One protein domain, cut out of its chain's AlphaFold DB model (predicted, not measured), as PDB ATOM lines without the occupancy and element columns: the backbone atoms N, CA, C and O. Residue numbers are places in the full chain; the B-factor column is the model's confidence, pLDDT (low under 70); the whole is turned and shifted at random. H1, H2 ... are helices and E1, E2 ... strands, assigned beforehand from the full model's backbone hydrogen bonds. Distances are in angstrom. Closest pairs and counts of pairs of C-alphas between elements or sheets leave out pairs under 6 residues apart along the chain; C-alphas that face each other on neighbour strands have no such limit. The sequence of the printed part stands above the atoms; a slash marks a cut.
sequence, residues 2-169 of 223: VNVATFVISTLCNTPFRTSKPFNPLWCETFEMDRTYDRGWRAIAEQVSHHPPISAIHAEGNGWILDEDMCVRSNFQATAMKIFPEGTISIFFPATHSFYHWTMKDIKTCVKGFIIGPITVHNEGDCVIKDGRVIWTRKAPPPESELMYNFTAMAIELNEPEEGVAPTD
ATOM      1  N   VAL A   2     -16.411 -22.129 -40.832       85.00
ATOM      2  CA  VAL A   2     -16.853 -23.411 -40.235       85.00
ATOM      3  C   VAL A   2     -15.995 -24.607 -40.677       85.00
ATOM      4  O   VAL A   2     -15.493 -25.317 -39.819       85.00
ATOM      5  N   ASN A   3     -15.717 -24.761 -41.978       88.50
ATOM      6  CA  ASN A   3     -14.852 -25.842 -42.482       88.50
ATOM      7  C   ASN A   3     -13.422 -25.789 -41.920       88.50
ATOM      8  O   ASN A   3     -12.870 -26.826 -41.577       88.50
ATOM      9  N   VAL A   4     -12.839 -24.589 -41.800       89.94
ATOM     10  CA  VAL A   4     -11.492 -24.404 -41.228       89.94
ATOM     11  C   VAL A   4     -11.492 -24.849 -39.774       89.94
ATOM     12  O   VAL A   4     -10.659 -25.643 -39.368       89.94
ATOM     13  N   ALA A   5     -12.476 -24.412 -38.995       88.12
ATOM     14  CA  ALA A   5     -12.551 -24.799 -37.602       88.12
ATOM     15  C   ALA A   5     -12.815 -26.319 -37.454       88.12
ATOM     16  O   ALA A   5     -12.210 -26.975 -36.609       88.12
ATOM     17  N   THR A   6     -13.664 -26.914 -38.303       88.38
ATOM     18  CA  THR A   6     -13.880 -28.370 -38.334       88.38
ATOM     19  C   THR A   6     -12.588 -29.122 -38.649       88.38
ATOM     20  O   THR A   6     -12.307 -30.134 -38.007       88.38
ATOM     21  N   PHE A   7     -11.778 -28.611 -39.580       92.00
ATOM     22  CA  PHE A   7     -10.444 -29.133 -39.862       92.00
ATOM     23  C   PHE A   7      -9.547 -29.083 -38.614       92.00
ATOM     24  O   PHE A   7      -8.992 -30.118 -38.253       92.00
ATOM     25  N   VAL A   8      -9.510 -27.960 -37.882       89.12
ATOM     26  CA  VAL A   8      -8.749 -27.844 -36.619       89.12
ATOM     27  C   VAL A   8      -9.162 -28.903 -35.594       89.12
ATOM     28  O   VAL A   8      -8.302 -29.553 -35.013       89.12
ATOM     29  N   ILE A   9     -10.462 -29.130 -35.373       85.31
ATOM     30  CA  ILE A   9     -10.907 -30.170 -34.423       85.31
ATOM     31  C   ILE A   9     -10.533 -31.571 -34.915       85.31
ATOM     32  O   ILE A   9     -10.191 -32.443 -34.113       85.31
ATOM     33  N   SER A  10     -10.611 -31.810 -36.226       89.31
ATOM     34  CA  SER A  10     -10.378 -33.138 -36.795       89.31
ATOM     35  C   SER A  10      -8.971 -33.674 -36.501       89.31
ATOM     36  O   SER A  10      -8.816 -34.886 -36.350       89.31
ATOM     37  N   THR A  11      -7.971 -32.804 -36.315       89.69
ATOM     38  CA  THR A  11      -6.591 -33.214 -35.997       89.69
ATOM     39  C   THR A  11      -6.467 -33.862 -34.612       89.69
ATOM     40  O   THR A  11      -5.614 -34.719 -34.400       89.69
ATOM     41  N   LEU A  12      -7.376 -33.545 -33.684       87.31
ATOM     42  CA  LEU A  12      -7.369 -34.052 -32.307       87.31
ATOM     43  C   LEU A  12      -8.107 -35.386 -32.132       87.31
ATOM     44  O   LEU A  12      -8.047 -35.995 -31.061       87.31
ATOM     45  N   CYS A  13      -8.844 -35.840 -33.149       86.50
ATOM     46  CA  CYS A  13      -9.835 -36.907 -32.987       86.50
ATOM     47  C   CYS A  13      -9.242 -38.294 -32.693       86.50
ATOM     48  O   CYS A  13      -9.936 -39.152 -32.149       86.50
ATOM     49  N   ASN A  14      -7.978 -38.526 -33.061       85.81
ATOM     50  CA  ASN A  14      -7.310 -39.815 -32.877       85.81
ATOM     51  C   ASN A  14      -6.376 -39.844 -31.664       85.81
ATOM     52  O   ASN A  14      -6.052 -40.930 -31.193       85.81
ATOM     53  N   THR A  15      -5.994 -38.681 -31.128       87.19
ATOM     54  CA  THR A  15      -5.085 -38.560 -29.979       87.19
ATOM     55  C   THR A  15      -5.503 -39.421 -28.779       87.19
ATOM     56  O   THR A  15      -4.638 -40.109 -28.243       87.19
ATOM     57  N   PRO A  16      -6.795 -39.502 -28.384       87.38
ATOM     58  CA  PRO A  16      -7.207 -40.301 -27.225       87.38
ATOM     59  C   PRO A  16      -6.915 -41.807 -27.332       87.38
ATOM     60  O   PRO A  16      -6.852 -42.493 -26.316       87.38
ATOM     61  N   PHE A  17      -6.744 -42.328 -28.550       87.38
ATOM     62  CA  PHE A  17      -6.537 -43.756 -28.809       87.38
ATOM     63  C   PHE A  17      -5.052 -44.126 -28.952       87.38
ATOM     64  O   PHE A  17      -4.709 -45.304 -29.012       87.38
ATOM     65  N   ARG A  18      -4.158 -43.134 -29.015       89.81
ATOM     66  CA  ARG A  18      -2.726 -43.320 -29.278       89.81
ATOM     67  C   ARG A  18      -1.934 -43.094 -27.989       89.81
ATOM     68  O   ARG A  18      -1.657 -41.962 -27.611       89.81
ATOM     69  N   THR A  19      -1.572 -44.180 -27.310       88.00
ATOM     70  CA  THR A  19      -0.841 -44.144 -26.026       88.00
ATOM     71  C   THR A  19       0.679 -44.219 -26.183       88.00
ATOM     72  O   THR A  19       1.416 -43.962 -25.232       88.00
ATOM     73  N   SER A  20       1.158 -44.573 -27.375       87.75
ATOM     74  CA  SER A  20       2.580 -44.738 -27.670       87.75
ATOM     75  C   SER A  20       3.250 -43.406 -27.988       87.75
ATOM     76  O   SER A  20       2.701 -42.570 -28.706       87.75
ATOM     77  N   LYS A  21       4.475 -43.231 -27.487       89.44
ATOM     78  CA  LYS A  21       5.313 -42.076 -27.804       89.44
ATOM     79  C   LYS A  21       5.837 -42.201 -29.248       89.44
ATOM     80  O   LYS A  21       6.402 -43.247 -29.563       89.44
ATOM     81  N   PRO A  22       5.697 -41.175 -30.107       92.69
ATOM     82  CA  PRO A  22       6.358 -41.167 -31.408       92.69
ATOM     83  C   PRO A  22       7.883 -41.062 -31.255       92.69
ATOM     84  O   PRO A  22       8.395 -40.653 -30.204       92.69
ATOM     85  N   PHE A  23       8.621 -41.402 -32.312       94.94
ATOM     86  CA  PHE A  23      10.054 -41.125 -32.363       94.94
ATOM     87  C   PHE A  23      10.284 -39.615 -32.327       94.94
ATOM     88  O   PHE A  23       9.536 -38.850 -32.929       94.94
ATOM     89  N   ASN A  24      11.310 -39.188 -31.594       94.31
ATOM     90  CA  ASN A  24      11.784 -37.814 -31.688       94.31
ATOM     91  C   ASN A  24      12.620 -37.706 -32.972       94.31
ATOM     92  O   ASN A  24      13.605 -38.453 -33.073       94.31
ATOM     93  N   PRO A  25      12.261 -36.847 -33.939       96.88
ATOM     94  CA  PRO A  25      13.039 -36.717 -35.161       96.88
ATOM     95  C   PRO A  25      14.469 -36.239 -34.870       96.88
ATOM     96  O   PRO A  25      14.723 -35.473 -33.927       96.88
ATOM     97  N   LEU A  26      15.421 -36.718 -35.667       97.00
ATOM     98  CA  LEU A  26      16.789 -36.208 -35.657       97.00
ATOM     99  C   LEU A  26      16.801 -34.788 -36.235       97.00
ATOM    100  O   LEU A  26      15.920 -34.399 -36.987       97.00
ATOM    101  N   TRP A  27      17.796 -33.982 -35.875       95.62
ATOM    102  CA  TRP A  27      17.948 -32.641 -36.444       95.62
ATOM    103  C   TRP A  27      18.168 -32.740 -37.959       95.62
ATOM    104  O   TRP A  27      18.992 -33.551 -38.388       95.62
ATOM    105  N   CYS A  28      17.430 -31.934 -38.728       96.31
ATOM    106  CA  CYS A  28      17.371 -31.985 -40.193       96.31
ATOM    107  C   CYS A  28      16.819 -33.304 -40.770       96.31
ATOM    108  O   CYS A  28      16.992 -33.573 -41.956       96.31
ATOM    109  N   GLU A  29      16.159 -34.139 -39.959       98.38
ATOM    110  CA  GLU A  29      15.311 -35.211 -40.488       98.38
ATOM    111  C   GLU A  29      14.135 -34.585 -41.243       98.38
ATOM    112  O   GLU A  29      13.537 -33.613 -40.769       98.38
ATOM    113  N   THR A  30      13.820 -35.136 -42.413       98.62
ATOM    114  CA  THR A  30      12.720 -34.682 -43.265       98.62
ATOM    115  C   THR A  30      11.642 -35.753 -43.350       98.62
ATOM    116  O   THR A  30      11.891 -36.924 -43.089       98.62
ATOM    117  N   PHE A  31      10.441 -35.371 -43.753       98.56
ATOM    118  CA  PHE A  31       9.400 -36.310 -44.150       98.56
ATOM    119  C   PHE A  31       8.565 -35.686 -45.259       98.56
ATOM    120  O   PHE A  31       8.044 -34.587 -45.078       98.56
ATOM    121  N   GLU A  32       8.417 -36.369 -46.386       97.50
ATOM    122  CA  GLU A  32       7.544 -35.921 -47.475       97.50
ATOM    123  C   GLU A  32       6.389 -36.886 -47.731       97.50
ATOM    124  O   GLU A  32       6.488 -38.088 -47.501       97.50
ATOM    125  N   MET A  33       5.258 -36.366 -48.192       96.19
ATOM    126  CA  MET A  33       4.078 -37.169 -48.497       96.19
ATOM    127  C   MET A  33       3.336 -36.544 -49.669       96.19
ATOM    128  O   MET A  33       2.674 -35.518 -49.499       96.19
ATOM    129  N   ASP A  34       3.428 -37.159 -50.848       96.00
ATOM    130  CA  ASP A  34       2.696 -36.722 -52.034       96.00
ATOM    131  C   ASP A  34       1.433 -37.570 -52.234       96.00
ATOM    132  O   ASP A  34       1.467 -38.760 -52.535       96.00
ATOM    133  N   ARG A  35       0.277 -36.936 -52.051       95.38
ATOM    134  CA  ARG A  35      -1.050 -37.516 -52.286       95.38
ATOM    135  C   ARG A  35      -1.817 -36.702 -53.314       95.38
ATOM    136  O   ARG A  35      -3.049 -36.659 -53.297       95.38
ATOM    137  N   THR A  36      -1.108 -36.033 -54.221       95.94
ATOM    138  CA  THR A  36      -1.705 -35.165 -55.239       95.94
ATOM    139  C   THR A  36      -2.644 -35.959 -56.145       95.94
ATOM    140  O   THR A  36      -3.726 -35.478 -56.475       95.94
ATOM    141  N   TYR A  37      -2.283 -37.200 -56.486       94.06
ATOM    142  CA  TYR A  37      -3.064 -38.037 -57.397       94.06
ATOM    143  C   TYR A  37      -4.409 -38.497 -56.813       94.06
ATOM    144  O   TYR A  37      -5.424 -38.460 -57.507       94.06
ATOM    145  N   ASP A  38      -4.444 -38.925 -55.549       94.69
ATOM    146  CA  ASP A  38      -5.623 -39.568 -54.957       94.69
ATOM    147  C   ASP A  38      -6.361 -38.697 -53.927       94.69
ATOM    148  O   ASP A  38      -7.568 -38.864 -53.737       94.69
ATOM    149  N   ARG A  39      -5.672 -37.754 -53.270       93.88
ATOM    150  CA  ARG A  39      -6.261 -36.846 -52.268       93.88
ATOM    151  C   ARG A  39      -6.089 -35.359 -52.585       93.88
ATOM    152  O   ARG A  39      -6.695 -34.539 -51.894       93.88
ATOM    153  N   GLY A  40      -5.326 -35.003 -53.616       97.06
ATOM    154  CA  GLY A  40      -5.158 -33.622 -54.070       97.06
ATOM    155  C   GLY A  40      -4.347 -32.740 -53.123       97.06
ATOM    156  O   GLY A  40      -4.650 -31.552 -53.009       97.06
ATOM    157  N   TRP A  41      -3.380 -33.315 -52.404       97.69
ATOM    158  CA  TRP A  41      -2.462 -32.566 -51.548       97.69
ATOM    159  C   TRP A  41      -1.097 -33.238 -51.440       97.69
ATOM    160  O   TRP A  41      -0.983 -34.447 -51.610       97.69
ATOM    161  N   ARG A  42      -0.082 -32.455 -51.094       97.88
ATOM    162  CA  ARG A  42       1.265 -32.911 -50.759       97.88
ATOM    163  C   ARG A  42       1.802 -32.124 -49.572       97.88
ATOM    164  O   ARG A  42       1.359 -31.000 -49.337       97.88
ATOM    165  N   ALA A  43       2.734 -32.701 -48.828       98.25
ATOM    166  CA  ALA A  43       3.372 -32.035 -47.701       98.25
ATOM    167  C   ALA A  43       4.851 -32.402 -47.591       98.25
ATOM    168  O   ALA A  43       5.246 -33.509 -47.954       98.25
ATOM    169  N   ILE A  44       5.633 -31.481 -47.037       98.38
ATOM    170  CA  ILE A  44       7.006 -31.696 -46.594       98.38
ATOM    171  C   ILE A  44       7.151 -31.189 -45.163       98.38
ATOM    172  O   ILE A  44       6.589 -30.158 -44.796       98.38
ATOM    173  N   ALA A  45       7.902 -31.923 -44.354       98.56
ATOM    174  CA  ALA A  45       8.228 -31.583 -42.986       98.56
ATOM    175  C   ALA A  45       9.738 -31.671 -42.755       98.56
ATOM    176  O   ALA A  45      10.408 -32.515 -43.348       98.56
ATOM    177  N   GLU A  46      10.258 -30.836 -41.859       98.75
ATOM    178  CA  GLU A  46      11.646 -30.878 -41.402       98.75
ATOM    179  C   GLU A  46      11.725 -30.647 -39.890       98.75
ATOM    180  O   GLU A  46      11.067 -29.765 -39.331       98.75
ATOM    181  N   GLN A  47      12.594 -31.396 -39.216       98.31
ATOM    182  CA  GLN A  47      13.006 -31.098 -37.850       98.31
ATOM    183  C   GLN A  47      14.006 -29.933 -37.825       98.31
ATOM    184  O   GLN A  47      15.225 -30.126 -37.756       98.31
ATOM    185  N   VAL A  48      13.484 -28.708 -37.835       97.56
ATOM    186  CA  VAL A  48      14.274 -27.467 -37.918       97.56
ATOM    187  C   VAL A  48      15.050 -27.134 -36.637       97.56
ATOM    188  O   VAL A  48      16.020 -26.378 -36.671       97.56
ATOM    189  N   SER A  49      14.665 -27.703 -35.490       95.19
ATOM    190  CA  SER A  49      15.390 -27.546 -34.222       95.19
ATOM    191  C   SER A  49      15.270 -28.793 -33.351       95.19
ATOM    192  O   SER A  49      14.232 -29.445 -33.342       95.19
ATOM    193  N   HIS A  50      16.308 -29.125 -32.578       92.44
ATOM    194  CA  HIS A  50      16.291 -30.259 -31.640       92.44
ATOM    195  C   HIS A  50      16.217 -29.835 -30.160       92.44
ATOM    196  O   HIS A  50      15.666 -30.553 -29.326       92.44
ATOM    197  N   HIS A  51      16.713 -28.640 -29.824       89.81
ATOM    198  CA  HIS A  51      16.665 -28.077 -28.472       89.81
ATOM    199  C   HIS A  51      16.264 -26.589 -28.521       89.81
ATOM    200  O   HIS A  51      17.145 -25.738 -28.637       89.81
ATOM    201  N   PRO A  52      14.958 -26.259 -28.414       92.81
ATOM    202  CA  PRO A  52      13.812 -27.171 -28.252       92.81
ATOM    203  C   PRO A  52      13.482 -27.960 -29.538       92.81
ATOM    204  O   PRO A  52      13.868 -27.516 -30.619       92.81
ATOM    205  N   PRO A  53      12.792 -29.113 -29.452       94.62
ATOM    206  CA  PRO A  53      12.409 -29.890 -30.628       94.62
ATOM    207  C   PRO A  53      11.268 -29.189 -31.372       94.62
ATOM    208  O   PRO A  53      10.150 -29.136 -30.865       94.62
ATOM    209  N   ILE A  54      11.560 -28.648 -32.554       97.56
ATOM    210  CA  ILE A  54      10.590 -27.977 -33.427       97.56
ATOM    211  C   ILE A  54      10.598 -28.689 -34.776       97.56
ATOM    212  O   ILE A  54      11.662 -28.823 -35.387       97.56
ATOM    213  N   SER A  55       9.421 -29.108 -35.228       98.06
ATOM    214  CA  SER A  55       9.184 -29.550 -36.602       98.06
ATOM    215  C   SER A  55       8.435 -28.450 -37.351       98.06
ATOM    216  O   SER A  55       7.494 -27.878 -36.802       98.06
ATOM    217  N   ALA A  56       8.846 -28.148 -38.577       98.44
ATOM    218  CA  ALA A  56       8.115 -27.276 -39.490       98.44
ATOM    219  C   ALA A  56       7.500 -28.121 -40.607       98.44
ATOM    220  O   ALA A  56       8.112 -29.097 -41.033       98.44
ATOM    221  N   ILE A  57       6.304 -27.763 -41.065       98.44
ATOM    222  CA  ILE A  57       5.549 -28.452 -42.110       98.44
ATOM    223  C   ILE A  57       5.036 -27.411 -43.100       98.44
ATOM    224  O   ILE A  57       4.463 -26.396 -42.704       98.44
ATOM    225  N   HIS A  58       5.194 -27.701 -44.385       98.69
ATOM    226  CA  HIS A  58       4.557 -26.989 -45.482       98.69
ATOM    227  C   HIS A  58       3.705 -27.978 -46.275       98.69
ATOM    228  O   HIS A  58       4.191 -29.034 -46.685       98.69
ATOM    229  N   ALA A  59       2.436 -27.653 -46.496       98.50
ATOM    230  CA  ALA A  59       1.511 -28.482 -47.249       98.50
ATOM    231  C   ALA A  59       0.741 -27.657 -48.278       98.50
ATOM    232  O   ALA A  59       0.217 -26.583 -47.991       98.50
ATOM    233  N   GLU A  60       0.606 -28.208 -49.473       98.44
ATOM    234  CA  GLU A  60      -0.166 -27.622 -50.558       98.44
ATOM    235  C   GLU A  60      -1.269 -28.594 -50.943       98.44
ATOM    236  O   GLU A  60      -1.031 -29.793 -51.097       98.44
ATOM    237  N   GLY A  61      -2.477 -28.090 -51.156       97.38
ATOM    238  CA  GLY A  61      -3.542 -28.884 -51.744       97.38
ATOM    239  C   GLY A  61      -4.422 -28.079 -52.676       97.38
ATOM    240  O   GLY A  61      -4.139 -26.927 -53.009       97.38
ATOM    241  N   ASN A  62      -5.508 -28.702 -53.123       95.94
ATOM    242  CA  ASN A  62      -6.434 -28.114 -54.089       95.94
ATOM    243  C   ASN A  62      -7.052 -26.792 -53.587       95.94
ATOM    244  O   ASN A  62      -8.105 -26.780 -52.946       95.94
ATOM    245  N   GLY A  63      -6.406 -25.670 -53.918       95.81
ATOM    246  CA  GLY A  63      -6.856 -24.318 -53.586       95.81
ATOM    247  C   GLY A  63      -6.506 -23.840 -52.174       95.81
ATOM    248  O   GLY A  63      -7.096 -22.854 -51.725       95.81
ATOM    249  N   TRP A  64      -5.579 -24.504 -51.479       97.69
ATOM    250  CA  TRP A  64      -5.121 -24.099 -50.150       97.69
ATOM    251  C   TRP A  64      -3.628 -24.369 -49.952       97.69
ATOM    252  O   TRP A  64      -3.072 -25.298 -50.533       97.69
ATOM    253  N   ILE A  65      -2.995 -23.548 -49.118       98.50
ATOM    254  CA  ILE A  65      -1.602 -23.682 -48.679       98.50
ATOM    255  C   ILE A  65      -1.617 -23.626 -47.156       98.50
ATOM    256  O   ILE A  65      -2.292 -22.761 -46.600       98.50
ATOM    257  N   LEU A  66      -0.935 -24.554 -46.495       98.50
ATOM    258  CA  LEU A  66      -0.844 -24.649 -45.045       98.50
ATOM    259  C   LEU A  66       0.620 -24.652 -44.618       98.50
ATOM    260  O   LEU A  66       1.416 -25.429 -45.134       98.50
ATOM    261  N   ASP A  67       0.930 -23.827 -43.627       98.50
ATOM    262  CA  ASP A  67       2.229 -23.786 -42.963       98.50
ATOM    263  C   ASP A  67       2.023 -24.015 -41.467       98.50
ATOM    264  O   ASP A  67       1.130 -23.414 -40.859       98.50
ATOM    265  N   GLU A  68       2.845 -24.873 -40.879       97.00
ATOM    266  CA  GLU A  68       2.808 -25.212 -39.459       97.00
ATOM    267  C   GLU A  68       4.220 -25.277 -38.881       97.00
ATOM    268  O   GLU A  68       5.121 -25.868 -39.468       97.00
ATOM    269  N   ASP A  69       4.400 -24.716 -37.691       96.19
ATOM    270  CA  ASP A  69       5.494 -25.068 -36.794       96.19
ATOM    271  C   ASP A  69       4.922 -25.714 -35.531       96.19
ATOM    272  O   ASP A  69       3.863 -25.315 -35.044       96.19
ATOM    273  N   MET A  70       5.606 -26.728 -35.002       94.69
ATOM    274  CA  MET A  70       5.153 -27.445 -33.816       94.69
ATOM    275  C   MET A  70       6.316 -27.849 -32.912       94.69
ATOM    276  O   MET A  70       7.246 -28.554 -33.304       94.69
ATOM    277  N   CYS A  71       6.211 -27.449 -31.652       94.94
ATOM    278  CA  CYS A  71       7.022 -27.871 -30.525       94.94
ATOM    279  C   CYS A  71       6.115 -28.541 -29.497       94.94
ATOM    280  O   CYS A  71       5.224 -27.915 -28.927       94.94
ATOM    281  N   VAL A  72       6.374 -29.807 -29.185       92.06
ATOM    282  CA  VAL A  72       5.601 -30.533 -28.173       92.06
ATOM    283  C   VAL A  72       6.352 -30.516 -26.845       92.06
ATOM    284  O   VAL A  72       7.387 -31.167 -26.696       92.06
ATOM    285  N   ARG A  73       5.832 -29.787 -25.851       90.94
ATOM    286  CA  ARG A  73       6.377 -29.785 -24.484       90.94
ATOM    287  C   ARG A  73       5.593 -30.733 -23.589       90.94
ATOM    288  O   ARG A  73       4.373 -30.817 -23.670       90.94
ATOM    289  N   SER A  74       6.278 -31.423 -22.684       91.12
ATOM    290  CA  SER A  74       5.644 -32.310 -21.702       91.12
ATOM    291  C   SER A  74       5.981 -31.886 -20.273       91.12
ATOM    292  O   SER A  74       7.151 -31.688 -19.952       91.12
ATOM    293  N   ASN A  75       4.976 -31.815 -19.401       91.12
ATOM    294  CA  ASN A  75       5.120 -31.601 -17.964       91.12
ATOM    295  C   ASN A  75       4.676 -32.857 -17.206       91.12
ATOM    296  O   ASN A  75       3.512 -33.259 -17.280       91.12
ATOM    297  N   PHE A  76       5.602 -33.468 -16.473       89.44
ATOM    298  CA  PHE A  76       5.325 -34.610 -15.615       89.44
ATOM    299  C   PHE A  76       4.879 -34.140 -14.223       89.44
ATOM    300  O   PHE A  76       5.595 -33.432 -13.522       89.44
ATOM    301  N   GLN A  77       3.684 -34.560 -13.817       87.69
ATOM    302  CA  GLN A  77       3.018 -34.205 -12.567       87.69
ATOM    303  C   GLN A  77       2.622 -35.478 -11.815       87.69
ATOM    304  O   GLN A  77       1.456 -35.874 -11.804       87.69
ATOM    305  N   ALA A  78       3.613 -36.119 -11.189       87.31
ATOM    306  CA  ALA A  78       3.466 -37.367 -10.437       87.31
ATOM    307  C   ALA A  78       2.807 -38.493 -11.257       87.31
ATOM    308  O   ALA A  78       3.486 -39.197 -11.989       87.31
ATOM    309  N   THR A  79       1.492 -38.678 -11.157       88.81
ATOM    310  CA  THR A  79       0.749 -39.741 -11.860       88.81
ATOM    311  C   THR A  79       0.175 -39.304 -13.211       88.81
ATOM    312  O   THR A  79      -0.468 -40.105 -13.897       88.81
ATOM    313  N   ALA A  80       0.389 -38.046 -13.599       89.81
ATOM    314  CA  ALA A  80      -0.096 -37.473 -14.845       89.81
ATOM    315  C   ALA A  80       1.044 -36.847 -15.654       89.81
ATOM    316  O   ALA A  80       1.959 -36.245 -15.102       89.81
ATOM    317  N   MET A  81       0.959 -36.929 -16.974       91.88
ATOM    318  CA  MET A  81       1.781 -36.169 -17.908       91.88
ATOM    319  C   MET A  81       0.858 -35.242 -18.694       91.88
ATOM    320  O   MET A  81      -0.169 -35.674 -19.213       91.88
ATOM    321  N   LYS A  82       1.192 -33.956 -18.749       92.44
ATOM    322  CA  LYS A  82       0.499 -32.965 -19.576       92.44
ATOM    323  C   LYS A  82       1.369 -32.644 -20.775       92.44
ATOM    324  O   LYS A  82       2.539 -32.326 -20.598       92.44
ATOM    325  N   ILE A  83       0.801 -32.736 -21.962       91.81
ATOM    326  CA  ILE A  83       1.467 -32.486 -23.233       91.81
ATOM    327  C   ILE A  83       0.851 -31.227 -23.839       91.81
ATOM    328  O   ILE A  83      -0.373 -31.112 -23.921       91.81
ATOM    329  N   PHE A  84       1.711 -30.299 -24.241       91.56
ATOM    330  CA  PHE A  84       1.377 -28.982 -24.761       91.56
ATOM    331  C   PHE A  84       1.912 -28.876 -26.193       91.56
ATOM    332  O   PHE A  84       3.133 -28.852 -26.374       91.56
ATOM    333  N   PRO A  85       1.032 -28.874 -27.204       91.38
ATOM    334  CA  PRO A  85       1.392 -28.487 -28.556       91.38
ATOM    335  C   PRO A  85       1.558 -26.964 -28.609       91.38
ATOM    336  O   PRO A  85       0.626 -26.205 -28.334       91.38
ATOM    337  N   GLU A  86       2.758 -26.514 -28.939       91.88
ATOM    338  CA  GLU A  86       3.101 -25.103 -29.024       91.88
ATOM    339  C   GLU A  86       3.644 -24.785 -30.406       91.88
ATOM    340  O   GLU A  86       4.606 -25.398 -30.848       91.88
ATOM    341  N   GLY A  87       3.039 -23.812 -31.068       90.19
ATOM    342  CA  GLY A  87       3.395 -23.442 -32.426       90.19
ATOM    343  C   GLY A  87       2.235 -22.757 -33.126       90.19
ATOM    344  O   GLY A  87       1.155 -22.574 -32.535       90.19
ATOM    345  N   THR A  88       2.473 -22.339 -34.362       91.75
ATOM    346  CA  THR A  88       1.488 -21.630 -35.174       91.75
ATOM    347  C   THR A  88       1.127 -22.461 -36.387       91.75
ATOM    348  O   THR A  88       1.993 -23.011 -37.055       91.75
ATOM    349  N   ILE A  89      -0.166 -22.509 -36.696       94.81
ATOM    350  CA  ILE A  89      -0.656 -23.060 -37.955       94.81
ATOM    351  C   ILE A  89      -1.342 -21.940 -38.720       94.81
ATOM    352  O   ILE A  89      -2.121 -21.170 -38.148       94.81
ATOM    353  N   SER A  90      -1.064 -21.853 -40.013       95.81
ATOM    354  CA  SER A  90      -1.726 -20.935 -40.924       95.81
ATOM    355  C   SER A  90      -2.214 -21.658 -42.169       95.81
ATOM    356  O   SER A  90      -1.593 -22.609 -42.624       95.81
ATOM    357  N   ILE A  91      -3.353 -21.223 -42.702       97.06
ATOM    358  CA  ILE A  91      -3.893 -21.714 -43.967       97.06
ATOM    359  C   ILE A  91      -4.356 -20.538 -44.825       97.06
ATOM    360  O   ILE A  91      -5.133 -19.678 -44.392       97.06
ATOM    361  N   PHE A  92      -3.867 -20.513 -46.058       97.56
ATOM    362  CA  PHE A  92      -4.152 -19.505 -47.064       97.56
ATOM    363  C   PHE A  92      -4.967 -20.103 -48.211       97.56
ATOM    364  O   PHE A  92      -4.658 -21.181 -48.711       97.56
ATOM    365  N   PHE A  93      -5.996 -19.378 -48.651       97.69
ATOM    366  CA  PHE A  93      -6.828 -19.717 -49.805       97.69
ATOM    367  C   PHE A  93      -6.600 -18.682 -50.918       97.69
ATOM    368  O   PHE A  93      -7.209 -17.605 -50.870       97.69
ATOM    369  N   PRO A  94      -5.765 -18.982 -51.936       97.56
ATOM    370  CA  PRO A  94      -5.403 -18.021 -52.980       97.56
ATOM    371  C   PRO A  94      -6.606 -17.443 -53.729       97.56
ATOM    372  O   PRO A  94      -6.682 -16.238 -53.941       97.56
ATOM    373  N   ALA A  95      -7.591 -18.281 -54.067       97.12
ATOM    374  CA  ALA A  95      -8.754 -17.871 -54.858       97.12
ATOM    375  C   ALA A  95      -9.610 -16.786 -54.180       97.12
ATOM    376  O   ALA A  95     -10.219 -15.964 -54.861       97.12
ATOM    377  N   THR A  96      -9.672 -16.784 -52.847       96.56
ATOM    378  CA  THR A  96     -10.479 -15.833 -52.067       96.56
ATOM    379  C   THR A  96      -9.628 -14.833 -51.292       96.56
ATOM    380  O   THR A  96     -10.182 -14.048 -50.522       96.56
ATOM    381  N   HIS A  97      -8.297 -14.891 -51.429       96.25
ATOM    382  CA  HIS A  97      -7.335 -14.148 -50.608       96.25
ATOM    383  C   HIS A  97      -7.610 -14.259 -49.096       96.25
ATOM    384  O   HIS A  97      -7.334 -13.344 -48.322       96.25
ATOM    385  N   SER A  98      -8.207 -15.371 -48.660       95.62
ATOM    386  CA  SER A  98      -8.566 -15.572 -47.258       95.62
ATOM    387  C   SER A  98      -7.411 -16.226 -46.518       95.62
ATOM    388  O   SER A  98      -6.855 -17.216 -46.987       95.62
ATOM    389  N   PHE A  99      -7.085 -15.695 -45.345       94.75
ATOM    390  CA  PHE A  99      -6.009 -16.184 -44.492       94.75
ATOM    391  C   PHE A  99      -6.553 -16.456 -43.093       94.75
ATOM    392  O   PHE A  99      -7.241 -15.612 -42.515       94.75
ATOM    393  N   TYR A 100      -6.252 -17.633 -42.559       94.38
ATOM    394  CA  TYR A 100      -6.593 -18.009 -41.192       94.38
ATOM    395  C   TYR A 100      -5.339 -18.507 -40.489       94.38
ATOM    396  O   TYR A 100      -4.552 -19.236 -41.082       94.38
ATOM    397  N   HIS A 101      -5.181 -18.155 -39.219       92.44
ATOM    398  CA  HIS A 101      -4.097 -18.653 -38.385       92.44
ATOM    399  C   HIS A 101      -4.622 -18.966 -36.985       92.44
ATOM    400  O   HIS A 101      -5.555 -18.319 -36.500       92.44
ATOM    401  N   TRP A 102      -4.050 -19.976 -36.339       91.56
ATOM    402  CA  TRP A 102      -4.414 -20.377 -34.984       91.56
ATOM    403  C   TRP A 102      -3.216 -20.972 -34.246       91.56
ATOM    404  O   TRP A 102      -2.181 -21.284 -34.828       91.56
ATOM    405  N   THR A 103      -3.373 -21.113 -32.931       89.75
ATOM    406  CA  THR A 103      -2.409 -21.793 -32.057       89.75
ATOM    407  C   THR A 103      -3.146 -22.864 -31.269       89.75
ATOM    408  O   THR A 103      -4.349 -22.738 -31.033       89.75
ATOM    409  N   MET A 104      -2.431 -23.898 -30.837       84.38
ATOM    410  CA  MET A 104      -2.987 -24.964 -29.994       84.38
ATOM    411  C   MET A 104      -2.600 -24.807 -28.515       84.38
ATOM    412  O   MET A 104      -2.775 -25.734 -27.736       84.38
ATOM    413  N   LYS A 105      -2.129 -23.618 -28.110       79.00
ATOM    414  CA  LYS A 105      -1.571 -23.343 -26.770       79.00
ATOM    415  C   LYS A 105      -2.525 -23.647 -25.605       79.00
ATOM    416  O   LYS A 105      -2.075 -23.988 -24.516       79.00
ATOM    417  N   ASP A 106      -3.831 -23.500 -25.834       81.56
ATOM    418  CA  ASP A 106      -4.876 -23.712 -24.824       81.56
ATOM    419  C   ASP A 106      -5.404 -25.159 -24.832       81.56
ATOM    420  O   ASP A 106      -6.201 -25.545 -23.975       81.56
ATOM    421  N   ILE A 107      -4.941 -25.979 -25.781       84.12
ATOM    422  CA  ILE A 107      -5.207 -27.412 -25.833       84.12
ATOM    423  C   ILE A 107      -4.085 -28.114 -25.083       84.12
ATOM    424  O   ILE A 107      -2.906 -27.929 -25.369       84.12
ATOM    425  N   LYS A 108      -4.445 -28.977 -24.141       88.81
ATOM    426  CA  LYS A 108      -3.481 -29.848 -23.461       88.81
ATOM    427  C   LYS A 108      -3.959 -31.287 -23.536       88.81
ATOM    428  O   LYS A 108      -5.121 -31.586 -23.263       88.81
ATOM    429  N   THR A 109      -3.049 -32.186 -23.884       90.69
ATOM    430  CA  THR A 109      -3.308 -33.625 -23.832       90.69
ATOM    431  C   THR A 109      -2.844 -34.142 -22.480       90.69
ATOM    432  O   THR A 109      -1.677 -33.996 -22.120       90.69
ATOM    433  N   CYS A 110      -3.745 -34.726 -21.697       91.25
ATOM    434  CA  CYS A 110      -3.409 -35.325 -20.417       91.25
ATOM    435  C   CYS A 110      -3.346 -36.849 -20.538       91.25
ATOM    436  O   CYS A 110      -4.305 -37.506 -20.943       91.25
ATOM    437  N   VAL A 111      -2.192 -37.392 -20.157       92.06
ATOM    438  CA  VAL A 111      -1.902 -38.822 -20.101       92.06
ATOM    439  C   VAL A 111      -1.830 -39.238 -18.636       92.06
ATOM    440  O   VAL A 111      -1.053 -38.677 -17.863       92.06
ATOM    441  N   LYS A 112      -2.642 -40.212 -18.228       91.00
ATOM    442  CA  LYS A 112      -2.667 -40.764 -16.860       91.00
ATOM    443  C   LYS A 112      -2.519 -42.281 -16.903       91.00
ATOM    444  O   LYS A 112      -2.703 -42.882 -17.954       91.00
ATOM    445  N   GLY A 113      -2.197 -42.894 -15.767       88.19
ATOM    446  CA  GLY A 113      -2.182 -44.355 -15.610       88.19
ATOM    447  C   GLY A 113      -0.907 -45.060 -16.085       88.19
ATOM    448  O   GLY A 113      -0.719 -46.227 -15.791       88.19
ATOM    449  N   PHE A 114       0.029 -44.354 -16.724       84.50
ATOM    450  CA  PHE A 114       1.287 -44.931 -17.229       84.50
ATOM    451  C   PHE A 114       2.274 -45.400 -16.143       84.50
ATOM    452  O   PHE A 114       3.253 -46.063 -16.468       84.50
ATOM    453  N   ILE A 115       2.025 -45.072 -14.869       85.00
ATOM    454  CA  ILE A 115       2.744 -45.650 -13.718       85.00
ATOM    455  C   ILE A 115       1.915 -46.780 -13.091       85.00
ATOM    456  O   ILE A 115       2.435 -47.863 -12.845       85.00
ATOM    457  N   ILE A 116       0.630 -46.527 -12.810       86.88
ATOM    458  CA  ILE A 116      -0.286 -47.482 -12.171       86.88
ATOM    459  C   ILE A 116      -1.657 -47.375 -12.846       86.88
ATOM    460  O   ILE A 116      -2.295 -46.321 -12.788       86.88
ATOM    461  N   GLY A 117      -2.125 -48.485 -13.418       87.19
ATOM    462  CA  GLY A 117      -3.436 -48.602 -14.058       87.19
ATOM    463  C   GLY A 117      -3.390 -48.544 -15.591       87.19
ATOM    464  O   GLY A 117      -2.318 -48.574 -16.189       87.19
ATOM    465  N   PRO A 118      -4.556 -48.510 -16.255       86.62
ATOM    466  CA  PRO A 118      -4.623 -48.382 -17.705       86.62
ATOM    467  C   PRO A 118      -4.229 -46.968 -18.148       86.62
ATOM    468  O   PRO A 118      -4.670 -45.975 -17.562       86.62
ATOM    469  N   ILE A 119      -3.427 -46.877 -19.213       88.81
ATOM    470  CA  ILE A 119      -3.065 -45.586 -19.804       88.81
ATOM    471  C   ILE A 119      -4.312 -44.960 -20.424       88.81
ATOM    472  O   ILE A 119      -4.968 -45.563 -21.269       88.81
ATOM    473  N   THR A 120      -4.620 -43.731 -20.018       87.44
ATOM    474  CA  THR A 120      -5.727 -42.942 -20.571       87.44
ATOM    475  C   THR A 120      -5.197 -41.636 -21.138       87.44
ATOM    476  O   THR A 120      -4.378 -40.972 -20.502       87.44
ATOM    477  N   VAL A 121      -5.675 -41.269 -22.327       86.25
ATOM    478  CA  VAL A 121      -5.302 -40.039 -23.032       86.25
ATOM    479  C   VAL A 121      -6.572 -39.234 -23.280       86.25
ATOM    480  O   VAL A 121      -7.531 -39.740 -23.855       86.25
ATOM    481  N   HIS A 122      -6.600 -37.988 -22.822       84.94
ATOM    482  CA  HIS A 122      -7.721 -37.075 -23.048       84.94
ATOM    483  C   HIS A 122      -7.213 -35.695 -23.441       84.94
ATOM    484  O   HIS A 122      -6.223 -35.211 -22.896       84.94
ATOM    485  N   ASN A 123      -7.912 -35.065 -24.379       81.44
ATOM    486  CA  ASN A 123      -7.697 -33.666 -24.716       81.44
ATOM    487  C   ASN A 123      -8.577 -32.811 -23.794       81.44
ATOM    488  O   ASN A 123      -9.767 -33.088 -23.653       81.44
ATOM    489  N   GLU A 124      -8.007 -31.780 -23.180       77.31
ATOM    490  CA  GLU A 124      -8.743 -30.752 -22.440       77.31
ATOM    491  C   GLU A 124      -8.616 -29.411 -23.175       77.31
ATOM    492  O   GLU A 124      -7.526 -29.069 -23.643       77.31
ATOM    493  N   GLY A 125      -9.712 -28.649 -23.247       63.66
ATOM    494  CA  GLY A 125      -9.760 -27.312 -23.843       63.66
ATOM    495  C   GLY A 125     -11.148 -26.967 -24.387       63.66
ATOM    496  O   GLY A 125     -11.974 -27.855 -24.606       63.66
ATOM    497  N   ASP A 126     -11.396 -25.681 -24.615       51.66
ATOM    498  CA  ASP A 126     -12.623 -25.207 -25.252       51.66
ATOM    499  C   ASP A 126     -12.462 -25.202 -26.776       51.66
ATOM    500  O   ASP A 126     -11.485 -24.679 -27.314       51.66
ATOM    501  N   CYS A 127     -13.446 -25.740 -27.498       49.25
ATOM    502  CA  CYS A 127     -13.557 -25.539 -28.939       49.25
ATOM    503  C   CYS A 127     -15.005 -25.229 -29.316       49.25
ATOM    504  O   CYS A 127     -15.907 -26.038 -29.096       49.25
ATOM    505  N   VAL A 128     -15.240 -24.039 -29.872       41.34
ATOM    506  CA  VAL A 128     -16.580 -23.562 -30.228       41.34
ATOM    507  C   VAL A 128     -16.685 -23.424 -31.740       41.34
ATOM    508  O   VAL A 128     -16.093 -22.529 -32.336       41.34
ATOM    509  N   ILE A 129     -17.495 -24.284 -32.356       49.69
ATOM    510  CA  ILE A 129     -17.876 -24.193 -33.770       49.69
ATOM    511  C   ILE A 129     -19.359 -24.526 -33.867       49.69
ATOM    512  O   ILE A 129     -19.790 -25.565 -33.372       49.69
ATOM    513  N   LYS A 130     -20.153 -23.654 -34.487       41.78
ATOM    514  CA  LYS A 130     -21.595 -23.857 -34.666       41.78
ATOM    515  C   LYS A 130     -21.971 -23.705 -36.138       41.78
ATOM    516  O   LYS A 130     -21.733 -22.643 -36.703       41.78
ATOM    517  N   ASP A 131     -22.586 -24.743 -36.704       43.88
ATOM    518  CA  ASP A 131     -23.533 -24.675 -37.829       43.88
ATOM    519  C   ASP A 131     -24.345 -25.992 -37.892       43.88
ATOM    520  O   ASP A 131     -23.771 -27.070 -37.790       43.88
ATOM    521  N   GLY A 132     -25.677 -25.908 -37.991       67.81
ATOM    522  CA  GLY A 132     -26.686 -26.928 -37.627       67.81
ATOM    523  C   GLY A 132     -26.802 -28.185 -38.508       67.81
ATOM    524  O   GLY A 132     -27.903 -28.699 -38.692       67.81
ATOM    525  N   ARG A 133     -25.690 -28.687 -39.053       77.06
ATOM    526  CA  ARG A 133     -25.590 -29.910 -39.871       77.06
ATOM    527  C   ARG A 133     -24.307 -30.676 -39.543       77.06
ATOM    528  O   ARG A 133     -23.365 -30.103 -39.011       77.06
ATOM    529  N   VAL A 134     -24.239 -31.965 -39.880       76.31
ATOM    530  CA  VAL A 134     -22.987 -32.733 -39.757       76.31
ATOM    531  C   VAL A 134     -22.025 -32.289 -40.862       76.31
ATOM    532  O   VAL A 134     -22.347 -32.405 -42.041       76.31
ATOM    533  N   ILE A 135     -20.860 -31.763 -40.478       82.69
ATOM    534  CA  ILE A 135     -19.850 -31.207 -41.406       82.69
ATOM    535  C   ILE A 135     -18.666 -32.159 -41.576       82.69
ATOM    536  O   ILE A 135     -18.007 -32.162 -42.610       82.69
ATOM    537  N   TRP A 136     -18.415 -33.003 -40.576       87.25
ATOM    538  CA  TRP A 136     -17.346 -33.989 -40.601       87.25
ATOM    539  C   TRP A 136     -17.671 -35.166 -39.683       87.25
ATOM    540  O   TRP A 136     -18.421 -35.039 -38.715       87.25
ATOM    541  N   THR A 137     -17.103 -36.328 -39.988       84.75
ATOM    542  CA  THR A 137     -17.192 -37.532 -39.160       84.75
ATOM    543  C   THR A 137     -15.835 -38.218 -39.136       84.75
ATOM    544  O   THR A 137     -15.166 -38.330 -40.163       84.75
ATOM    545  N   ARG A 138     -15.435 -38.699 -37.955       87.38
ATOM    546  CA  ARG A 138     -14.211 -39.483 -37.791       87.38
ATOM    547  C   ARG A 138     -14.318 -40.782 -38.585       87.38
ATOM    548  O   ARG A 138     -15.244 -41.561 -38.370       87.38
ATOM    549  N   LYS A 139     -13.327 -41.057 -39.431       87.81
ATOM    550  CA  LYS A 139     -13.155 -42.387 -40.023       87.81
ATOM    551  C   LYS A 139     -12.619 -43.339 -38.952       87.81
ATOM    552  O   LYS A 139     -11.592 -43.051 -38.338       87.81
ATOM    553  N   ALA A 140     -13.326 -44.441 -38.712       86.88
ATOM    554  CA  ALA A 140     -12.852 -45.480 -37.805       86.88
ATOM    555  C   ALA A 140     -11.522 -46.068 -38.319       86.88
ATOM    556  O   ALA A 140     -11.327 -46.147 -39.539       86.88
ATOM    557  N   PRO A 141     -10.597 -46.446 -37.419       90.06
ATOM    558  CA  PRO A 141      -9.408 -47.178 -37.820       90.06
ATOM    559  C   PRO A 141      -9.802 -48.561 -38.379       90.06
ATOM    560  O   PRO A 141     -10.942 -48.998 -38.178       90.06
ATOM    561  N   PRO A 142      -8.900 -49.236 -39.111       92.50
ATOM    562  CA  PRO A 142      -9.143 -50.593 -39.592       92.50
ATOM    563  C   PRO A 142      -9.479 -51.571 -38.447       92.50
ATOM    564  O   PRO A 142      -9.120 -51.304 -37.296       92.50
ATOM    565  N   PRO A 143     -10.147 -52.704 -38.740       93.25
ATOM    566  CA  PRO A 143     -10.296 -53.789 -37.771       93.25
ATOM    567  C   PRO A 143      -8.944 -54.180 -37.162       93.25
ATOM    568  O   PRO A 143      -7.926 -54.105 -37.847       93.25
ATOM    569  N   GLU A 144      -8.945 -54.576 -35.887       91.88
ATOM    570  CA  GLU A 144      -7.750 -55.027 -35.153       91.88
ATOM    571  C   GLU A 144      -6.656 -53.954 -34.980       91.88
ATOM    572  O   GLU A 144      -5.526 -54.252 -34.590       91.88
ATOM    573  N   SER A 145      -6.976 -52.675 -35.219       90.25
ATOM    574  CA  SER A 145      -6.027 -51.567 -35.043       90.25
ATOM    575  C   SER A 145      -5.422 -51.491 -33.636       90.25
ATOM    576  O   SER A 145      -4.304 -51.010 -33.482       90.25
ATOM    577  N   GLU A 146      -6.109 -51.993 -32.611       89.12
ATOM    578  CA  GLU A 146      -5.622 -52.092 -31.235       89.12
ATOM    579  C   GLU A 146      -4.365 -52.965 -31.094       89.12
ATOM    580  O   GLU A 146      -3.570 -52.734 -30.183       89.12
ATOM    581  N   LEU A 147      -4.153 -53.910 -32.017       89.44
ATOM    582  CA  LEU A 147      -2.941 -54.728 -32.106       89.44
ATOM    583  C   LEU A 147      -1.786 -53.980 -32.792       89.44
ATOM    584  O   LEU A 147      -0.630 -54.357 -32.641       89.44
ATOM    585  N   MET A 148      -2.096 -52.896 -33.509       89.31
ATOM    586  CA  MET A 148      -1.176 -52.110 -34.335       89.31
ATOM    587  C   MET A 148      -1.203 -50.634 -33.919       89.31
ATOM    588  O   MET A 148      -1.494 -49.734 -34.710       89.31
ATOM    589  N   TYR A 149      -0.930 -50.379 -32.637       91.38
ATOM    590  CA  TYR A 149      -0.793 -49.034 -32.057       91.38
ATOM    591  C   TYR A 149      -2.015 -48.113 -32.212       91.38
ATOM    592  O   TYR A 149      -1.880 -46.898 -32.049       91.38
ATOM    593  N   ASN A 150      -3.202 -48.659 -32.500       92.88
ATOM    594  CA  ASN A 150      -4.420 -47.927 -32.859       92.88
ATOM    595  C   ASN A 150      -4.226 -46.991 -34.067       92.88
ATOM    596  O   ASN A 150      -4.776 -45.883 -34.107       92.88
ATOM    597  N   PHE A 151      -3.409 -47.397 -35.043       94.25
ATOM    598  CA  PHE A 151      -3.193 -46.605 -36.249       94.25
ATOM    599  C   PHE A 151      -4.472 -46.455 -37.087       94.25
ATOM    600  O   PHE A 151      -5.274 -47.375 -37.243       94.25
ATOM    601  N   THR A 152      -4.659 -45.264 -37.661       93.50
ATOM    602  CA  THR A 152      -5.628 -45.057 -38.743       93.50
ATOM    603  C   THR A 152      -5.061 -45.592 -40.053       93.50
ATOM    604  O   THR A 152      -3.849 -45.726 -40.181       93.50
ATOM    605  N   ALA A 153      -5.911 -45.805 -41.064       92.31
ATOM    606  CA  ALA A 153      -5.439 -46.170 -42.406       92.31
ATOM    607  C   ALA A 153      -4.375 -45.186 -42.929       92.31
ATOM    608  O   ALA A 153      -3.319 -45.601 -43.376       92.31
ATOM    609  N   MET A 154      -4.599 -43.878 -42.752       92.25
ATOM    610  CA  MET A 154      -3.610 -42.867 -43.132       92.25
ATOM    611  C   MET A 154      -2.301 -43.000 -42.345       92.25
ATOM    612  O   MET A 154      -1.256 -42.789 -42.929       92.25
ATOM    613  N   ALA A 155      -2.346 -43.332 -41.050       94.06
ATOM    614  CA  ALA A 155      -1.137 -43.494 -40.242       94.06
ATOM    615  C   ALA A 155      -0.324 -44.740 -40.628       94.06
ATOM    616  O   ALA A 155       0.895 -44.696 -40.523       94.06
ATOM    617  N   ILE A 156      -0.986 -45.811 -41.080       94.06
ATOM    618  CA  ILE A 156      -0.325 -47.001 -41.643       94.06
ATOM    619  C   ILE A 156       0.419 -46.617 -42.928       94.06
ATOM    620  O   ILE A 156       1.591 -46.939 -43.073       94.06
ATOM    621  N   GLU A 157      -0.239 -45.847 -43.800       94.50
ATOM    622  CA  GLU A 157       0.310 -45.396 -45.088       94.50
ATOM    623  C   GLU A 157       1.541 -44.468 -44.939       94.50
ATOM    624  O   GLU A 157       2.304 -44.327 -45.887       94.50
ATOM    625  N   LEU A 158       1.760 -43.815 -43.783       95.88
ATOM    626  CA  LEU A 158       2.826 -42.805 -43.633       95.88
ATOM    627  C   LEU A 158       4.242 -43.371 -43.781       95.88
ATOM    628  O   LEU A 158       5.117 -42.664 -44.265       95.88
ATOM    629  N   ASN A 159       4.489 -44.597 -43.319       96.38
ATOM    630  CA  ASN A 159       5.839 -45.171 -43.264       96.38
ATOM    631  C   ASN A 159       6.056 -46.289 -44.299       96.38
ATOM    632  O   ASN A 159       7.046 -47.031 -44.236       96.38
ATOM    633  N   GLU A 160       5.137 -46.427 -45.258       95.62
ATOM    634  CA  GLU A 160       5.309 -47.333 -46.393       95.62
ATOM    635  C   GLU A 160       6.548 -46.911 -47.210       95.62
ATOM    636  O   GLU A 160       6.743 -45.716 -47.439       95.62
ATOM    637  N   PRO A 161       7.429 -47.851 -47.611       94.50
ATOM    638  CA  PRO A 161       8.602 -47.524 -48.415       94.50
ATOM    639  C   PRO A 161       8.225 -46.872 -49.747       94.50
ATOM    640  O   PRO A 161       7.357 -47.366 -50.463       94.50
ATOM    641  N   GLU A 162       8.939 -45.809 -50.104       94.12
ATOM    642  CA  GLU A 162       8.717 -45.036 -51.323       94.12
ATOM    643  C   GLU A 162      10.067 -44.751 -51.996       94.12
ATOM    644  O   GLU A 162      11.055 -44.435 -51.328       94.12
ATOM    645  N   GLU A 163      10.141 -44.929 -53.316       94.81
ATOM    646  CA  GLU A 163      11.360 -44.668 -54.082       94.81
ATOM    647  C   GLU A 163      11.529 -43.169 -54.353       94.81
ATOM    648  O   GLU A 163      10.560 -42.446 -54.553       94.81
ATOM    649  N   GLY A 164      12.778 -42.704 -54.423       94.31
ATOM    650  CA  GLY A 164      13.081 -41.318 -54.795       94.31
ATOM    651  C   GLY A 164      12.982 -40.304 -53.656       94.31
ATOM    652  O   GLY A 164      13.258 -39.131 -53.905       94.31
ATOM    653  N   VAL A 165      12.673 -40.744 -52.431       96.69
ATOM    654  CA  VAL A 165      12.658 -39.863 -51.261       96.69
ATOM    655  C   VAL A 165      14.047 -39.345 -50.893       96.69
ATOM    656  O   VAL A 165      15.074 -39.973 -51.182       96.69
ATOM    657  N   ALA A 166      14.095 -38.188 -50.232       96.50
ATOM    658  CA  ALA A 166      15.349 -37.602 -49.771       96.50
ATOM    659  C   ALA A 166      16.120 -38.558 -48.829       96.50
ATOM    660  O   ALA A 166      15.505 -39.275 -48.040       96.50
ATOM    661  N   PRO A 167      17.470 -38.532 -48.802       97.44
ATOM    662  CA  PRO A 167      18.261 -39.340 -47.860       97.44
ATOM    663  C   PRO A 167      17.951 -39.082 -46.378       97.44
ATOM    664  O   PRO A 167      18.311 -39.890 -45.524       97.44
ATOM    665  N   THR A 168      17.344 -37.937 -46.070       97.94
ATOM    666  CA  THR A 168      16.915 -37.525 -44.731       97.94
ATOM    667  C   THR A 168      15.474 -37.917 -44.407       97.94
ATOM    668  O   THR A 168      15.034 -37.628 -43.297       97.94
ATOM    669  N   ASP A 169      14.744 -38.547 -45.337       98.50
ATOM    670  CA  ASP A 169      13.343 -38.920 -45.139       98.50
ATOM    671  C   ASP A 169      13.183 -39.955 -44.014       98.50
ATOM    672  O   ASP A 169      13.906 -40.957 -43.964       98.50
TER     673      ASP A 169
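Overview. This is residues 2 to 169 of the 223 residues of a protein of Gongylonema pulchrum (UniProt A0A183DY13). One large, twisted antiparallel sheet of nine strands makes a bowed wall, which forks beyond its longest strand, E4: E6 and E7 lie beside one end of it, E5, E8 and E9 beside the other. The unnamed residues 11 to 18 cross the hollow side of this wall, the helix H1 only grazes the sheet, and the short helix H2 is not on it. The printed part has 168 residues, with named elements in the order H1, E1 to E9, H2; the class is mostly strand, though only 82 residues are in named elements, under half. The sheet is branched, with E1, E7 and E9 at its edges. The whole is compact, with a radius of gyration of the C-alphas of 17.2 A, and spans 52 by 47 by 37 A.

Arrangement. Start at H1, residues 2 to 10; its residues 4 to 8 only graze the sheet, and it is near E7, residues 98 to 103, with 6 pairs of C-alphas within 10 A. Go on to E1, residues 30 to 35, which forms a hairpin with E2, residues 41 to 50; look for N 33 and O 43, 2.9 A apart and within hydrogen-bond range. On the other side of E2 is E3, residues 53 to 61, again a hairpin, with N 44 and O 58 at 2.9 A. E3 and E4, residues 64 to 77, form the next hairpin, where N 57 and O 68 are 2.7 A apart. On the other side of E4 the pairing is staggered: E6, residues 88 to 93, pairs over residues 65 to 68, and E5, residues 80 to 86, over residues 71 to 77. Check N 67 and O 90 at 3.0 A for E6, and N 73 and O 84 at 2.9 A for E5. E1 to E5 are a meander, each strand the antiparallel neighbour of the one before. E5 runs on into E6 across a break of 1 residue, at 43 degrees. E6 and E7 are a hairpin, with N 91 and O 100 at 2.8 A. E8, residues 108 to 112, is apart from E7 and antiparallel to E5 at 158 degrees, with N 83 and O 109 at 2.8 A. E8 and E9, residues 120 to 124, form the last hairpin, with N 110 and O 122 at 2.8 A. H2, residues 153 to 157, is not on the sheet and is apart from H1. In H1 and H2 every O i to N i+4 pair is within hydrogen-bond range.

Along the chain. Find C-alpha 2 at (-16.853, -23.411, -40.235), where H1 begins; its length to C-alpha 10 is 12.2 A. E1 measures 16.7 A, E2 27.4 A and E3 26.5 A from first to last C-alpha. E4 runs 39.8 A, from C-alpha 64 at (-5.121, -24.099, -50.150) to C-alpha 77 at (3.018, -34.205, -12.567). Next come E5 at 19.1 A, E6 at 16.9 A, E7 at 17.5 A, E8 at 12.8 A and E9 at 12.7 A. H2, 6.4 A long, ends at C-alpha 157, (0.310, -45.396, -45.088).

Size, cuts and confidence. The C-alphas of Ala 95 and Ile 116 are the two farthest apart, at 52.6 A. The printed part has no cut. The links H1 to E1, of 19 residues, and E9 to H2, of 28, are long. Residues 125 to 132 have pLDDT under 70; the mean of the printed part is 90.3.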